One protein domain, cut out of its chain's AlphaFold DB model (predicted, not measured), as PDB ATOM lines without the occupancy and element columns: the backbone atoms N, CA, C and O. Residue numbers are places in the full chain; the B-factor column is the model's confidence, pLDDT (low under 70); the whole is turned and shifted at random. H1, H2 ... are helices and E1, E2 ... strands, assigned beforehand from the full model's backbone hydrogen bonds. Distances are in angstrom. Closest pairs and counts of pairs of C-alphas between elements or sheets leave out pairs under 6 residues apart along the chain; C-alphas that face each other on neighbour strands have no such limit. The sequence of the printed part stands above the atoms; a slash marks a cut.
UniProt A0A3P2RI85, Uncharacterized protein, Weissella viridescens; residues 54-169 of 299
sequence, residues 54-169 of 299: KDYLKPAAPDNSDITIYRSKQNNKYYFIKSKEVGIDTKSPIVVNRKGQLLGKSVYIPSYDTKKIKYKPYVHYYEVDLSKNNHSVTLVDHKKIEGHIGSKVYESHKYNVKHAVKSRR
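This is residues 54 to 169 of the 299 residues of an uncharacterized protein of Weissella viridescens (UniProt A0A3P2RI85). The domain is a long, strongly twisted wall of five antiparallel strands, with the hairpin of E3 and E4 set off beyond one end of it as an arm and one short helix over each face. The arm leaves the wall after E2 and comes back to it at E5; later the chain passes from one edge of the wall, E6, to the other, E7, by way of H1 over one face. The printed part has 116 residues, with seven named strands and two named helices in the order E1 E2 E3 E4 E5 E6 H1 E7 H2, and it is mostly strand. The large sheet runs E6 E5 E2 E1 E7. The whole is loose, with a radius of gyration of the C-alphas of 17.1 A, and spans 48 by 35 by 26 A.

Residues 54 to 65 form a stretch with no named element. E1, residues 66 to 72, and E2, residues 78 to 88, form a hairpin with an angle of 156 degrees between their directions; N 70 and O 80 are 2.8 A apart, within hydrogen-bond range. E3, residues 94 to 102, is apart from E2 and bends by 68 degrees at residue 99. It forms a hairpin with E4, residues 105 to 112, at 152 degrees; N 100 and O 107 are 2.7 A apart, and N 109 and O 98 also 2.7 A. E4 is apart from E5, residues 119 to 129, which follows it. E5 is the antiparallel neighbour of E2 at 160 degrees, with N 83 and O 124 at 2.8 A and N 120 and O 87 at 3.0 A. E5 and E6, residues 136 to 140, form a hairpin at 131 degrees, with N 138 and O 127 at 2.9 A; E6 is an edge strand. H1, residues 142 to 145, is on the sheet, over E2, at a height of 8.0 A over the sheet; its closest C-alpha pair with E5 is that of Tyr 125 and His 142, 6.1 A apart. E7, residues 149 to 155, is the other edge strand and the antiparallel neighbour of E1 at 144 degrees, with N 150 and O 71 at 2.8 A. H2, residues 161 to 164, is on the opposite face from H1 at a height of 8.6 A over the sheet, and only just over E2, on which 3 of its 4 C-alphas fall; the closest C-alphas of H2 and E2 are those of Ala 164 and Val 86, 6.3 A apart. Both helices are too short for an O i to N i+4 pair, and in each the one O i to N i+3 pair is within hydrogen-bond range.

E1 begins at C-alpha 66, (-11.870, 42.664, 13.891), and is 19.3 A long. E2 and E5 are the longest strands, 11 residues each, at 30.5 A and 30.9 A. E3 measures 18.6 A and E4 21.1 A; C-alpha 105, where E4 begins, is at (13.334, 27.106, -1.574). E6 is 12.2 A, H1 5.5 A and E7 14.2 A long. H2, 5.1 A long, ends at C-alpha 164, (-2.260, 42.815, 18.488).

The two C-alphas farthest apart are those of Gln 74 and Val 95, at 48.4 A. The printed part runs from 54 to 169 with no cut. None of its links between named elements is long; E4 to E5 and E5 to E6 are short, and the others are tight. The mean pLDDT of the printed part is 80.9; it is under 70 at residues 54 to 55, 95 to 111, 114 and 133 to 134, with means of 55 for E3 and 58 for E4.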
ATOM      1  N   LYS A  54       6.094  35.990  12.415       64.25
ATOM      2  CA  LYS A  54       5.071  36.411  13.383       64.25
ATOM      3  C   LYS A  54       5.595  36.560  14.817       64.25
ATOM      4  O   LYS A  54       4.807  36.830  15.722       64.25
ATOM      5  N   ASP A  55       6.908  36.505  15.033       69.00
ATOM      6  CA  ASP A  55       7.530  36.625  16.363       69.00
ATOM      7  C   ASP A  55       7.115  37.912  17.094       69.00
ATOM      8  O   ASP A  55       7.016  37.929  18.320       69.00
ATOM      9  N   TYR A  56       6.766  38.961  16.345       75.81
ATOM     10  CA  TYR A  56       6.385  40.282  16.852       75.81
ATOM     11  C   TYR A  56       4.869  40.529  16.928       75.81
ATOM     12  O   TYR A  56       4.439  41.591  17.387       75.81
ATOM     13  N   LEU A  57       4.049  39.575  16.485       81.44
ATOM     14  CA  LEU A  57       2.596  39.705  16.380       81.44
ATOM     15  C   LEU A  57       1.910  38.651  17.249       81.44
ATOM     16  O   LEU A  57       2.302  37.482  17.278       81.44
ATOM     17  N   LYS A  58       0.865  39.045  17.972       84.50
ATOM     18  CA  LYS A  58      -0.007  38.071  18.633       84.50
ATOM     19  C   LYS A  58      -0.887  37.389  17.577       84.50
ATOM     20  O   LYS A  58      -1.229  38.022  16.580       84.50
ATOM     21  N   PRO A  59      -1.268  36.113  17.764       87.25
ATOM     22  CA  PRO A  59      -2.312  35.506  16.945       87.25
ATOM     23  C   PRO A  59      -3.608  36.313  17.032       87.25
ATOM     24  O   PRO A  59      -3.894  36.887  18.089       87.25
ATOM     25  N   ALA A  60      -4.383  36.317  15.945       88.81
ATOM     26  CA  ALA A  60      -5.724  36.882  15.956       88.81
ATOM     27  C   ALA A  60      -6.555  36.215  17.061       88.81
ATOM     28  O   ALA A  60      -6.535  34.990  17.222       88.81
ATOM     29  N   ALA A  61      -7.243  37.038  17.840       91.06
ATOM     30  CA  ALA A  61      -8.039  36.652  18.988       91.06
ATOM     31  C   ALA A  61      -9.193  37.658  19.184       91.06
ATOM     32  O   ALA A  61      -9.097  38.804  18.729       91.06
ATOM     33  N   PRO A  62     -10.275  37.275  19.890       90.81
ATOM     34  CA  PRO A  62     -11.456  38.127  20.060       90.81
ATOM     35  C   PRO A  62     -11.188  39.532  20.624       90.81
ATOM     36  O   PRO A  62     -11.985  40.445  20.419       90.81
ATOM     37  N   ASP A  63     -10.096  39.705  21.365       89.88
ATOM     38  CA  ASP A  63      -9.706  40.941  22.038       89.88
ATOM     39  C   ASP A  63      -8.756  41.831  21.217       89.88
ATOM     40  O   ASP A  63      -8.499  42.971  21.612       89.88
ATOM     41  N   ASN A  64      -8.225  41.333  20.093       89.50
ATOM     42  CA  ASN A  64      -7.171  42.014  19.338       89.50
ATOM     43  C   ASN A  64      -7.400  42.113  17.818       89.50
ATOM     44  O   ASN A  64      -6.611  42.773  17.138       89.50
ATOM     45  N   SER A  65      -8.471  41.520  17.287       91.06
ATOM     46  CA  SER A  65      -8.806  41.547  15.858       91.06
ATOM     47  C   SER A  65     -10.256  41.951  15.600       91.06
ATOM     48  O   SER A  65     -11.126  41.708  16.436       91.06
ATOM     49  N   ASP A  66     -10.510  42.510  14.414       93.94
ATOM     50  CA  ASP A  66     -11.870  42.664  13.891       93.94
ATOM     51  C   ASP A  66     -12.164  41.538  12.917       93.94
ATOM     52  O   ASP A  66     -11.437  41.346  11.944       93.94
ATOM     53  N   ILE A  67     -13.279  40.859  13.133       95.44
ATOM     54  CA  ILE A  67     -13.887  39.970  12.156       95.44
ATOM     55  C   ILE A  67     -15.288  40.445  11.783       95.44
ATOM     56  O   ILE A  67     -16.076  40.863  12.640       95.44
ATOM     57  N   THR A  68     -15.609  40.302  10.504       96.19
ATOM     58  CA  THR A  68     -16.964  40.367   9.962       96.19
ATOM     59  C   THR A  68     -17.296  39.004   9.369       96.19
ATOM     60  O   THR A  68     -16.544  38.497   8.536       96.19
ATOM     61  N   ILE A  69     -18.410  38.408   9.792       95.88
ATOM     62  CA  ILE A  69     -18.852  37.091   9.327       95.88
ATOM     63  C   ILE A  69     -20.051  37.269   8.404       95.88
ATOM     64  O   ILE A  69     -21.037  37.933   8.741       95.88
ATOM     65  N   TYR A  70     -19.969  36.624   7.250       94.75
ATOM     66  CA  TYR A  70     -21.011  36.571   6.242       94.75
ATOM     67  C   TYR A  70     -21.445  35.126   6.035       94.75
ATOM     68  O   TYR A  70     -20.609  34.224   5.968       94.75
ATOM     69  N   ARG A  71     -22.747  34.903   5.885       93.00
ATOM     70  CA  ARG A  71     -23.272  33.612   5.427       93.00
ATOM     71  C   ARG A  71     -23.133  33.526   3.904       93.00
ATOM     72  O   ARG A  71     -23.341  34.528   3.221       93.00
ATOM     73  N   SER A  72     -22.783  32.363   3.361       91.75
ATOM     74  CA  SER A  72     -22.756  32.152   1.907       91.75
ATOM     75  C   SER A  72     -24.164  32.235   1.307       91.75
ATOM     76  O   SER A  72     -25.128  31.759   1.905       91.75
ATOM     77  N   LYS A  73     -24.294  32.810   0.103       89.38
ATOM     78  CA  LYS A  73     -25.569  32.823  -0.644       89.38
ATOM     79  C   LYS A  73     -26.029  31.431  -1.074       89.38
ATOM     80  O   LYS A  73     -27.220  31.215  -1.255       89.38
ATOM     81  N   GLN A  74     -25.082  30.523  -1.309       84.00
ATOM     82  CA  GLN A  74     -25.345  29.234  -1.954       84.00
ATOM     83  C   GLN A  74     -25.524  28.096  -0.950       84.00
ATOM     84  O   GLN A  74     -26.202  27.118  -1.251       84.00
ATOM     85  N   ASN A  75     -24.916  28.198   0.235       81.81
ATOM     86  CA  ASN A  75     -24.960  27.127   1.223       81.81
ATOM     87  C   ASN A  75     -24.935  27.680   2.651       81.81
ATOM     88  O   ASN A  75     -23.953  28.279   3.081       81.81
ATOM     89  N   ASN A  76     -25.989  27.398   3.419       79.19
ATOM     90  CA  ASN A  76     -26.137  27.873   4.798       79.19
ATOM     91  C   ASN A  76     -25.109  27.286   5.783       79.19
ATOM     92  O   ASN A  76     -25.014  27.772   6.907       79.19
ATOM     93  N   LYS A  77     -24.337  26.267   5.381       85.50
ATOM     94  CA  LYS A  77     -23.233  25.700   6.173       85.50
ATOM     95  C   LYS A  77     -21.861  26.305   5.849       85.50
ATOM     96  O   LYS A  77     -20.883  25.930   6.492       85.50
ATOM     97  N   TYR A  78     -21.784  27.221   4.882       90.19
ATOM     98  CA  TYR A  78     -20.552  27.917   4.511       90.19
ATOM     99  C   TYR A  78     -20.595  29.371   4.961       90.19
ATOM    100  O   TYR A  78     -21.575  30.090   4.737       90.19
ATOM    101  N   TYR A  79     -19.491  29.805   5.553       94.31
ATOM    102  CA  TYR A  79     -19.311  31.157   6.053       94.31
ATOM    103  C   TYR A  79     -18.047  31.772   5.473       94.31
ATOM    104  O   TYR A  79     -17.039  31.097   5.286       94.31
ATOM    105  N   PHE A  80     -18.101  33.076   5.233       95.00
ATOM    106  CA  PHE A  80     -16.939  33.871   4.867       95.00
ATOM    107  C   PHE A  80     -16.607  34.823   6.005       95.00
ATOM    108  O   PHE A  80     -17.491  35.485   6.549       95.00
ATOM    109  N   ILE A  81     -15.331  34.913   6.352       95.25
ATOM    110  CA  ILE A  81     -14.829  35.821   7.374       95.25
ATOM    111  C   ILE A  81     -13.923  36.829   6.698       95.25
ATOM    112  O   ILE A  81     -12.917  36.463   6.101       95.25
ATOM    113  N   LYS A  82     -14.259  38.107   6.832       95.06
ATOM    114  CA  LYS A  82     -13.328  39.204   6.590       95.06
ATOM    115  C   LYS A  82     -12.652  39.518   7.917       95.06
ATOM    116  O   LYS A  82     -13.329  39.965   8.838       95.06
ATOM    117  N   SER A  83     -11.350  39.285   8.013       93.75
ATOM    118  CA  SER A  83     -10.561  39.602   9.202       93.75
ATOM    119  C   SER A  83      -9.631  40.775   8.939       93.75
ATOM    120  O   SER A  83      -8.983  40.842   7.893       93.75
ATOM    121  N   LYS A  84      -9.565  41.706   9.887       92.44
ATOM    122  CA  LYS A  84      -8.580  42.782   9.918       92.44
ATOM    123  C   LYS A  84      -7.541  42.459  10.983       92.44
ATOM    124  O   LYS A  84      -7.813  42.519  12.182       92.44
ATOM    125  N   GLU A  85      -6.336  42.166  10.524       86.44
ATOM    126  CA  GLU A  85      -5.210  41.744  11.351       86.44
ATOM    127  C   GLU A  85      -4.080  42.777  11.296       86.44
ATOM    128  O   GLU A  85      -4.047  43.655  10.430       86.44
ATOM    129  N   VAL A  86      -3.148  42.717  12.246       87.19
ATOM    130  CA  VAL A  86      -1.927  43.531  12.202       87.19
ATOM    131  C   VAL A  86      -0.832  42.754  11.496       87.19
ATOM    132  O   VAL A  86      -0.565  41.611  11.846       87.19
ATOM    133  N   GLY A  87      -0.156  43.404  10.555       84.81
ATOM    134  CA  GLY A  87       1.071  42.908   9.946       84.81
ATOM    135  C   GLY A  87       2.224  43.893  10.118       84.81
ATOM    136  O   GLY A  87       2.031  45.060  10.478       84.81
ATOM    137  N   ILE A  88       3.437  43.415   9.843       81.06
ATOM    138  CA  ILE A  88       4.637  44.252   9.785       81.06
ATOM    139  C   ILE A  88       4.637  44.997   8.449       81.06
ATOM    140  O   ILE A  88       4.483  44.391   7.389       81.06
ATOM    141  N   ASP A  89       4.793  46.318   8.492       84.06
ATOM    142  CA  ASP A  89       4.915  47.121   7.284       84.06
ATOM    143  C   ASP A  89       6.223  46.780   6.565       84.06
ATOM    144  O   ASP A  89       7.286  46.717   7.185       84.06
ATOM    145  N   THR A  90       6.160  46.635   5.244       79.25
ATOM    146  CA  THR A  90       7.315  46.363   4.376       79.25
ATOM    147  C   THR A  90       8.354  47.483   4.409       79.25
ATOM    148  O   THR A  90       9.498  47.269   4.030       79.25
ATOM    149  N   LYS A  91       7.978  48.674   4.897       84.00
ATOM    150  CA  LYS A  91       8.887  49.801   5.157       84.00
ATOM    151  C   LYS A  91       9.667  49.676   6.475       84.00
ATOM    152  O   LYS A  91      10.430  50.583   6.809       84.00
ATOM    153  N   SER A  92       9.443  48.621   7.258       80.94
ATOM    154  CA  SER A  92      10.178  48.386   8.502       80.94
ATOM    155  C   SER A  92      11.642  48.038   8.197       80.94
ATOM    156  O   SER A  92      11.892  47.190   7.340       80.94
ATOM    157  N   PRO A  93      12.617  48.662   8.877       74.69
ATOM    158  CA  PRO A  93      14.035  48.415   8.623       74.69
ATOM    159  C   PRO A  93      14.451  46.987   9.010       74.69
ATOM    160  O   PRO A  93      14.031  46.471  10.046       74.69
ATOM    161  N   ILE A  94      15.293  46.364   8.180       70.75
ATOM    162  CA  ILE A  94      15.799  44.989   8.330       70.75
ATOM    163  C   ILE A  94      17.253  45.048   8.824       70.75
ATOM    164  O   ILE A  94      18.052  45.819   8.297       70.75
ATOM    165  N   VAL A  95      17.594  44.252   9.839       64.69
ATOM    166  CA  VAL A  95      18.907  44.228  10.514       64.69
ATOM    167  C   VAL A  95      19.757  43.035  10.079       64.69
ATOM    168  O   VAL A  95      20.974  43.167   9.996       64.69
ATOM    169  N   VAL A  96      19.160  41.868   9.807       62.50
ATOM    170  CA  VAL A  96      19.899  40.659   9.388       62.50
ATOM    171  C   VAL A  96      19.068  39.822   8.415       62.50
ATOM    172  O   VAL A  96      17.884  39.584   8.649       62.50
ATOM    173  N   ASN A  97      19.716  39.319   7.364       54.81
ATOM    174  CA  ASN A  97      19.159  38.360   6.413       54.81
ATOM    175  C   ASN A  97      19.565  36.936   6.821       54.81
ATOM    176  O   ASN A  97      20.657  36.479   6.483       54.81
ATOM    177  N   ARG A  98      18.706  36.212   7.550       52.81
ATOM    178  CA  ARG A  98      18.936  34.783   7.834       52.81
ATOM    179  C   ARG A  98      18.436  33.961   6.645       52.81
ATOM    180  O   ARG A  98      17.336  34.215   6.173       52.81
ATOM    181  N   LYS A  99      19.189  32.976   6.149       48.97
ATOM    182  CA  LYS A  99      18.649  32.018   5.163       48.97
ATOM    183  C   LYS A  99      17.714  31.040   5.882       48.97
ATOM    184  O   LYS A  99      18.130  30.380   6.826       48.97
ATOM    185  N   GLY A 100      16.465  30.961   5.444       52.62
ATOM    186  CA  GLY A 100      15.471  29.964   5.833       52.62
ATOM    187  C   GLY A 100      14.965  29.189   4.619       52.62
ATOM    188  O   GLY A 100      15.469  29.373   3.511       52.62
ATOM    189  N   GLN A 101      13.972  28.322   4.812       41.25
ATOM    190  CA  GLN A 101      13.309  27.613   3.717       41.25
ATOM    191  C   GLN A 101      11.810  27.923   3.697       41.25
ATOM    192  O   GLN A 101      11.134  27.803   4.714       41.25
ATOM    193  N   LEU A 102      11.289  28.300   2.529       42.16
ATOM    194  CA  LEU A 102       9.861  28.465   2.270       42.16
ATOM    195  C   LEU A 102       9.515  27.645   1.029       42.16
ATOM    196  O   LEU A 102      10.078  27.873  -0.041       42.16
ATOM    197  N   LEU A 103       8.614  26.668   1.181       47.53
ATOM    198  CA  LEU A 103       8.203  25.761   0.098       47.53
ATOM    199  C   LEU A 103       9.398  25.061  -0.586       47.53
ATOM    200  O   LEU A 103       9.472  24.990  -1.811       47.53
ATOM    201  N   GLY A 104      10.374  24.600   0.206       47.31
ATOM    202  CA  GLY A 104      11.575  23.910  -0.288       47.31
ATOM    203  C   GLY A 104      12.615  24.813  -0.964       47.31
ATOM    204  O   GLY A 104      13.646  24.323  -1.413       47.31
ATOM    205  N   LYS A 105      12.386  26.132  -1.023       43.22
ATOM    206  CA  LYS A 105      13.334  27.106  -1.574       43.22
ATOM    207  C   LYS A 105      14.008  27.888  -0.459       43.22
ATOM    208  O   LYS A 105      13.351  28.311   0.491       43.22
ATOM    209  N   SER A 106      15.316  28.106  -0.590       50.78
ATOM    210  CA  SER A 106      16.057  28.945   0.351       50.78
ATOM    211  C   SER A 106      15.623  30.404   0.182       50.78
ATOM    212  O   SER A 106      15.774  30.974  -0.896       50.78
ATOM    213  N   VAL A 107      15.047  30.992   1.229       58.31
ATOM    214  CA  VAL A 107      14.577  32.383   1.256       58.31
ATOM    215  C   VAL A 107      15.267  33.141   2.376       58.31
ATOM    216  O   VAL A 107      15.581  32.570   3.415       58.31
ATOM    217  N   TYR A 108      15.491  34.438   2.199       58.91
ATOM    218  CA  TYR A 108      15.965  35.274   3.295       58.91
ATOM    219  C   TYR A 108      14.791  35.628   4.208       58.91
ATOM    220  O   TYR A 108      13.823  36.242   3.768       58.91
ATOM    221  N   ILE A 109      14.877  35.218   5.471       56.78
ATOM    222  CA  ILE A 109      13.972  35.633   6.535       56.78
ATOM    223  C   ILE A 109      14.493  36.980   7.050       56.78
ATOM    224  O   ILE A 109      15.590  37.024   7.626       56.78
ATOM    225  N   PRO A 110      13.757  38.080   6.824       57.94
ATOM    226  CA  PRO A 110      14.153  39.381   7.328       57.94
ATOM    227  C   PRO A 110      14.016  39.402   8.853       57.94
ATOM    228  O   PRO A 110      12.931  39.205   9.394       57.94
ATOM    229  N   SER A 111      15.115  39.664   9.554       67.19
ATOM    230  CA  SER A 111      15.081  40.065  10.960       67.19
ATOM    231  C   SER A 111      14.942  41.583  11.016       67.19
ATOM    232  O   SER A 111      15.787  42.291  10.470       67.19
ATOM    233  N   TYR A 112      13.870  42.096  11.619       70.00
ATOM    234  CA  TYR A 112      13.578  43.531  11.662       70.00
ATOM    235  C   TYR A 112      14.303  44.245  12.811       70.00
ATOM    236  O   TYR A 112      14.588  43.647  13.847       70.00
ATOM    237  N   ASP A 113      14.552  45.551  12.664       71.69
ATOM    238  CA  ASP A 113      14.950  46.406  13.788       71.69
ATOM    239  C   ASP A 113      13.728  46.591  14.675       71.69
ATOM    240  O   ASP A 113      12.837  47.401  14.411       71.69
ATOM    241  N   THR A 114      13.700  45.813  15.742       66.88
ATOM    242  CA  THR A 114      12.605  45.724  16.703       66.88
ATOM    243  C   THR A 114      12.291  47.038  17.417       66.88
ATOM    244  O   THR A 114      11.191  47.176  17.948       66.88
ATOM    245  N   LYS A 115      13.190  48.036  17.405       70.88
ATOM    246  CA  LYS A 115      12.908  49.395  17.918       70.88
ATOM    247  C   LYS A 115      12.150  50.265  16.918       70.88
ATOM    248  O   LYS A 115      11.609  51.299  17.297       70.88
ATOM    249  N   LYS A 116      12.137  49.874  15.644       79.88
ATOM    250  CA  LYS A 116      11.636  50.680  14.525       79.88
ATOM    251  C   LYS A 116      10.608  49.942  13.667       79.88
ATOM    252  O   LYS A 116      10.272  50.436  12.589       79.88
ATOM    253  N   ILE A 117      10.109  48.785  14.119       80.69
ATOM    254  CA  ILE A 117       9.038  48.067  13.422       80.69
ATOM    255  C   ILE A 117       7.830  48.991  13.313       80.69
ATOM    256  O   ILE A 117       7.326  49.521  14.305       80.69
ATOM    257  N   LYS A 118       7.362  49.166  12.081       87.19
ATOM    258  CA  LYS A 118       6.104  49.837  11.787       87.19
ATOM    259  C   LYS A 118       5.052  48.767  11.554       87.19
ATOM    260  O   LYS A 118       5.286  47.795  10.839       87.19
ATOM    261  N   TYR A 119       3.889  48.958  12.153       87.75
ATOM    262  CA  TYR A 119       2.768  48.035  12.041       87.75
ATOM    263  C   TYR A 119       1.658  48.671  11.216       87.75
ATOM    264  O   TYR A 119       1.419  49.877  11.325       87.75
ATOM    265  N   LYS A 120       0.964  47.868  10.408       89.12
ATOM    266  CA  LYS A 120      -0.197  48.328   9.639       89.12
ATOM    267  C   LYS A 120      -1.300  47.270   9.582       89.12
ATOM    268  O   LYS A 120      -1.008  46.082   9.733       89.12
ATOM    269  N   PRO A 121      -2.564  47.679   9.383       89.25
ATOM    270  CA  PRO A 121      -3.655  46.741   9.172       89.25
ATOM    271  C   PRO A 121      -3.517  46.014   7.833       89.25
ATOM    272  O   PRO A 121      -3.204  46.628   6.812       89.25
ATOM    273  N   TYR A 122      -3.839  44.727   7.846       88.81
ATOM    274  CA  TYR A 122      -4.058  43.889   6.675       88.81
ATOM    275  C   TYR A 122      -5.459  43.300   6.740       88.81
ATOM    276  O   TYR A 122      -5.985  43.050   7.822       88.81
ATOM    277  N   VAL A 123      -6.069  43.103   5.574       91.31
ATOM    278  CA  VAL A 123      -7.370  42.448   5.464       91.31
ATOM    279  C   VAL A 123      -7.165  41.096   4.809       91.31
ATOM    280  O   VAL A 123      -6.611  41.008   3.713       91.31
ATOM    281  N   HIS A 124      -7.634  40.062   5.490       91.25
ATOM    282  CA  HIS A 124      -7.619  38.688   5.026       91.25
ATOM    283  C   HIS A 124      -9.046  38.165   4.937       91.25
ATOM    284  O   HIS A 124      -9.940  38.613   5.660       91.25
ATOM    285  N   TYR A 125      -9.254  37.217   4.033       93.44
ATOM    286  CA  TYR A 125     -10.543  36.582   3.833       93.44
ATOM    287  C   TYR A 125     -10.403  35.088   4.055       93.44
ATOM    288  O   TYR A 125      -9.466  34.470   3.556       93.44
ATOM    289  N   TYR A 126     -11.333  34.517   4.806       93.62
ATOM    290  CA  TYR A 126     -11.341  33.099   5.128       93.62
ATOM    291  C   TYR A 126     -12.682  32.488   4.764       93.62
ATOM    292  O   TYR A 126     -13.727  33.112   4.938       93.62
ATOM    293  N   GLU A 127     -12.647  31.254   4.294       93.12
ATOM    294  CA  GLU A 127     -13.814  30.395   4.161       93.12
ATOM    295  C   GLU A 127     -13.849  29.419   5.339       93.12
ATOM    296  O   GLU A 127     -12.824  28.829   5.690       93.12
ATOM    297  N   VAL A 128     -15.026  29.256   5.944       93.12
ATOM    298  CA  VAL A 128     -15.290  28.300   7.019       93.12
ATOM    299  C   VAL A 128     -16.409  27.364   6.587       93.12
ATOM    300  O   VAL A 128     -17.543  27.788   6.361       93.12
ATOM    301  N   ASP A 129     -16.078  26.081   6.497       90.44
ATOM    302  CA  ASP A 129     -17.001  25.012   6.124       90.44
ATOM    303  C   ASP A 129     -17.429  24.233   7.373       90.44
ATOM    304  O   ASP A 129     -16.659  23.431   7.912       90.44
ATOM    305  N   LEU A 130     -18.664  24.463   7.829       85.31
ATOM    306  CA  LEU A 130     -19.245  23.760   8.979       85.31
ATOM    307  C   LEU A 130     -19.833  22.386   8.618       85.31
ATOM    308  O   LEU A 130     -20.356  21.697   9.487       85.31
ATOM    309  N   SER A 131     -19.813  21.975   7.346       79.25
ATOM    310  CA  SER A 131     -20.368  20.676   6.941       79.25
ATOM    311  C   SER A 131     -19.435  19.500   7.240       79.25
ATOM    312  O   SER A 131     -19.890  18.359   7.320       79.25
ATOM    313  N   LYS A 132     -18.139  19.768   7.425       72.75
ATOM    314  CA  LYS A 132     -17.111  18.756   7.691       72.75
ATOM    315  C   LYS A 132     -16.929  18.555   9.192       72.75
ATOM    316  O   LYS A 132     -16.763  19.530   9.910       72.75
ATOM    317  N   ASN A 133     -16.798  17.307   9.647       62.56
ATOM    318  CA  ASN A 133     -16.586  16.973  11.068       62.56
ATOM    319  C   ASN A 133     -15.367  17.668  11.715       62.56
ATOM    320  O   ASN A 133     -15.353  17.873  12.922       62.56
ATOM    321  N   ASN A 134     -14.365  18.053  10.916       64.69
ATOM    322  CA  ASN A 134     -13.168  18.764  11.378       64.69
ATOM    323  C   ASN A 134     -13.175  20.271  11.071       64.69
ATOM    324  O   ASN A 134     -12.121  20.880  11.216       64.69
ATOM    325  N   HIS A 135     -14.311  20.830  10.625       72.94
ATOM    326  CA  HIS A 135     -14.536  22.235  10.249       72.94
ATOM    327  C   HIS A 135     -13.310  22.921   9.617       72.94
ATOM    328  O   HIS A 135     -12.415  23.412  10.303       72.94
ATOM    329  N   SER A 136     -13.236  22.978   8.285       83.25
ATOM    330  CA  SER A 136     -12.055  23.559   7.629       83.25
ATOM    331  C   SER A 136     -12.132  25.081   7.561       83.25
ATOM    332  O   SER A 136     -13.113  25.617   7.044       83.25
ATOM    333  N   VAL A 137     -11.067  25.752   8.009       90.06
ATOM    334  CA  VAL A 137     -10.828  27.186   7.797       90.06
ATOM    335  C   VAL A 137      -9.736  27.344   6.745       90.06
ATOM    336  O   VAL A 137      -8.632  26.829   6.925       90.06
ATOM    337  N   THR A 138     -10.032  28.064   5.665       90.62
ATOM    338  CA  THR A 138      -9.108  28.234   4.535       90.62
ATOM    339  C   THR A 138      -8.952  29.708   4.198       90.62
ATOM    340  O   THR A 138      -9.950  30.400   4.022       90.62
ATOM    341  N   LEU A 139      -7.714  30.194   4.079       89.94
ATOM    342  CA  LEU A 139      -7.439  31.532   3.549       89.94
ATOM    343  C   LEU A 139      -7.800  31.576   2.056       89.94
ATOM    344  O   LEU A 139      -7.374  30.716   1.283       89.94
ATOM    345  N   VAL A 140      -8.562  32.585   1.644       91.00
ATOM    346  CA  VAL A 140      -9.053  32.753   0.273       91.00
ATOM    347  C   VAL A 140      -8.784  34.166  -0.242       91.00
ATOM    348  O   VAL A 140      -8.667  35.124   0.518       91.00
ATOM    349  N   ASP A 141      -8.677  34.298  -1.564       90.50
ATOM    350  CA  ASP A 141      -8.622  35.602  -2.224       90.50
ATOM    351  C   ASP A 141     -10.007  36.266  -2.167       90.50
ATOM    352  O   ASP A 141     -11.022  35.598  -2.383       90.50
ATOM    353  N   HIS A 142     -10.052  37.579  -1.928       88.44
ATOM    354  CA  HIS A 142     -11.280  38.374  -1.983       88.44
ATOM    355  C   HIS A 142     -12.093  38.109  -3.259       88.44
ATOM    356  O   HIS A 142     -13.303  37.912  -3.192       88.44
ATOM    357  N   LYS A 143     -11.427  38.034  -4.417       89.62
ATOM    358  CA  LYS A 143     -12.083  37.817  -5.713       89.62
ATOM    359  C   LYS A 143     -12.813  36.478  -5.798       89.62
ATOM    360  O   LYS A 143     -13.762  36.359  -6.559       89.62
ATOM    361  N   LYS A 144     -12.383  35.463  -5.036       84.00
ATOM    362  CA  LYS A 144     -13.043  34.146  -5.022       84.00
ATOM    363  C   LYS A 144     -14.365  34.156  -4.268       84.00
ATOM    364  O   LYS A 144     -15.213  33.313  -4.529       84.00
ATOM    365  N   ILE A 145     -14.524  35.069  -3.318       84.38
ATOM    366  CA  ILE A 145     -15.739  35.159  -2.504       84.38
ATOM    367  C   ILE A 145     -16.665  36.281  -2.979       84.38
ATOM    368  O   ILE A 145     -17.852  36.295  -2.646       84.38
ATOM    369  N   GLU A 146     -16.141  37.210  -3.777       84.00
ATOM    370  CA  GLU A 146     -16.896  38.260  -4.445       84.00
ATOM    371  C   GLU A 146     -18.029  37.633  -5.279       84.00
ATOM    372  O   GLU A 146     -17.810  36.770  -6.122       84.00
ATOM    373  N   GLY A 147     -19.278  37.984  -4.962       83.81
ATOM    374  CA  GLY A 147     -20.475  37.355  -5.538       83.81
ATOM    375  C   GLY A 147     -21.099  36.243  -4.681       83.81
ATOM    376  O   GLY A 147     -22.329  36.156  -4.647       83.81
ATOM    377  N   HIS A 148     -20.308  35.487  -3.911       86.94
ATOM    378  CA  HIS A 148     -20.774  34.408  -3.019       86.94
ATOM    379  C   HIS A 148     -21.101  34.881  -1.593       86.94
ATOM    380  O   HIS A 148     -21.869  34.220  -0.885       86.94
ATOM    381  N   ILE A 149     -20.566  36.036  -1.180       89.12
ATOM    382  CA  ILE A 149     -20.894  36.694   0.094       89.12
ATOM    383  C   ILE A 149     -22.395  37.007   0.149       89.12
ATOM    384  O   ILE A 149     -22.909  37.757  -0.683       89.12
ATOM    385  N   GLY A 150     -23.090  36.436   1.131       89.75
ATOM    386  CA  GLY A 150     -24.490  36.718   1.444       89.75
ATOM    387  C   GLY A 150     -24.637  37.728   2.579       89.75
ATOM    388  O   GLY A 150     -23.915  38.722   2.655       89.75
ATOM    389  N   SER A 151     -25.609  37.500   3.462       90.31
ATOM    390  CA  SER A 151     -25.918  38.422   4.555       90.31
ATOM    391  C   SER A 151     -24.797  38.475   5.595       90.31
ATOM    392  O   SER A 151     -24.269  37.440   6.010       90.31
ATOM    393  N   LYS A 152     -24.489  39.684   6.074       94.62
ATOM    394  CA  LYS A 152     -23.663  39.891   7.267       94.62
ATOM    395  C   LYS A 152     -24.435  39.408   8.494       94.62
ATOM    396  O   LYS A 152     -25.534  39.895   8.738       94.62
ATOM    397  N   VAL A 153     -23.856  38.476   9.244       94.00
ATOM    398  CA  VAL A 153     -24.471  37.886  10.451       94.00
ATOM    399  C   VAL A 153     -23.774  38.335  11.736       94.00
ATOM    400  O   VAL A 153     -24.357  38.289  12.814       94.00
ATOM    401  N   TYR A 154     -22.528  38.810  11.636       95.12
ATOM    402  CA  TYR A 154     -21.766  39.311  12.775       95.12
ATOM    403  C   TYR A 154     -20.687  40.299  12.340       95.12
ATOM    404  O   TYR A 154     -20.121  40.181  11.253       95.12
ATOM    405  N   GLU A 155     -20.376  41.252  13.213       95.75
ATOM    406  CA  GLU A 155     -19.264  42.178  13.052       95.75
ATOM    407  C   GLU A 155     -18.718  42.583  14.417       95.75
ATOM    408  O   GLU A 155     -19.474  42.854  15.353       95.75
ATOM    409  N   SER A 156     -17.396  42.642  14.518       93.38
ATOM    410  CA  SER A 156     -16.683  43.096  15.708       93.38
ATOM    411  C   SER A 156     -15.854  44.340  15.409       93.38
ATOM    412  O   SER A 156     -15.490  44.600  14.267       93.38
ATOM    413  N   HIS A 157     -15.603  45.111  16.466       91.25
ATOM    414  CA  HIS A 157     -14.887  46.389  16.433       91.25
ATOM    415  C   HIS A 157     -13.927  46.460  17.635       91.25
ATOM    416  O   HIS A 157     -14.088  47.274  18.546       91.25
ATOM    417  N   LYS A 158     -13.005  45.502  17.713       86.56
ATOM    418  CA  LYS A 158     -12.012  45.295  18.776       86.56
ATOM    419  C   LYS A 158     -10.561  45.463  18.304       86.56
ATOM    420  O   LYS A 158      -9.653  45.405  19.129       86.56
ATOM    421  N   TYR A 159     -10.322  45.719  17.019       88.25
ATOM    422  CA  TYR A 159      -8.991  45.908  16.458       88.25
ATOM    423  C   TYR A 159      -8.251  47.059  17.134       88.25
ATOM    424  O   TYR A 159      -8.691  48.212  17.144       88.25
ATOM    425  N   ASN A 160      -7.060  46.753  17.639       87.81
ATOM    426  CA  ASN A 160      -6.126  47.750  18.128       87.81
ATOM    427  C   ASN A 160      -4.697  47.251  17.927       87.81
ATOM    428  O   ASN A 160      -4.323  46.191  18.433       87.81
ATOM    429  N   VAL A 161      -3.870  48.054  17.251       86.75
ATOM    430  CA  VAL A 161      -2.457  47.727  17.015       86.75
ATOM    431  C   VAL A 161      -1.723  47.421  18.322       86.75
ATOM    432  O   VAL A 161      -0.973  46.453  18.386       86.75
ATOM    433  N   LYS A 162      -1.986  48.175  19.395       86.19
ATOM    434  CA  LYS A 162      -1.347  47.959  20.703       86.19
ATOM    435  C   LYS A 162      -1.682  46.591  21.301       86.19
ATOM    436  O   LYS A 162      -0.849  46.003  21.980       86.19
ATOM    437  N   HIS A 163      -2.892  46.087  21.067       86.62
ATOM    438  CA  HIS A 163      -3.325  44.797  21.606       86.62
ATOM    439  C   HIS A 163      -2.843  43.627  20.754       86.62
ATOM    440  O   HIS A 163      -2.564  42.567  21.310       86.62
ATOM    441  N   ALA A 164      -2.695  43.830  19.446       85.88
ATOM    442  CA  ALA A 164      -2.260  42.815  18.488       85.88
ATOM    443  C   ALA A 164      -0.729  42.659  18.380       85.88
ATOM    444  O   ALA A 164      -0.246  41.662  17.849       85.88
ATOM    445  N   VAL A 165       0.054  43.604  18.905       86.00
ATOM    446  CA  VAL A 165       1.523  43.522  18.941       86.00
ATOM    447  C   VAL A 165       1.992  42.888  20.254       86.00
ATOM    448  O   VAL A 165       1.427  43.138  21.323       86.00
ATOM    449  N   LYS A 166       3.026  42.036  20.194       79.38
ATOM    450  CA  LYS A 166       3.656  41.517  21.418       79.38
ATOM    451  C   LYS A 166       4.392  42.656  22.127       79.38
ATOM    452  O   LYS A 166       5.168  43.377  21.507       79.38
ATOM    453  N   SER A 167       4.148  42.813  23.429       72.00
ATOM    454  CA  SER A 167       4.907  43.774  24.231       72.00
ATOM    455  C   SER A 167       6.375  43.368  24.228       72.00
ATOM    456  O   SER A 167       6.689  42.203  24.477       72.00
ATOM    457  N   ARG A 168       7.263  44.316  23.933       70.44
ATOM    458  CA  ARG A 168       8.693  44.046  23.883       70.44
ATOM    459  C   ARG A 168       9.266  44.129  25.288       70.44
ATOM    460  O   ARG A 168       9.367  45.217  25.853       70.44
ATOM    461  N   ARG A 169       9.652  42.985  25.846       76.81
ATOM    462  CA  ARG A 169      10.442  42.947  27.075       76.81
ATOM    463  C   ARG A 169      11.907  43.049  26.659       76.81
ATOM    464  O   ARG A 169      12.369  42.285  25.817       76.81
TER     465      ARG A 169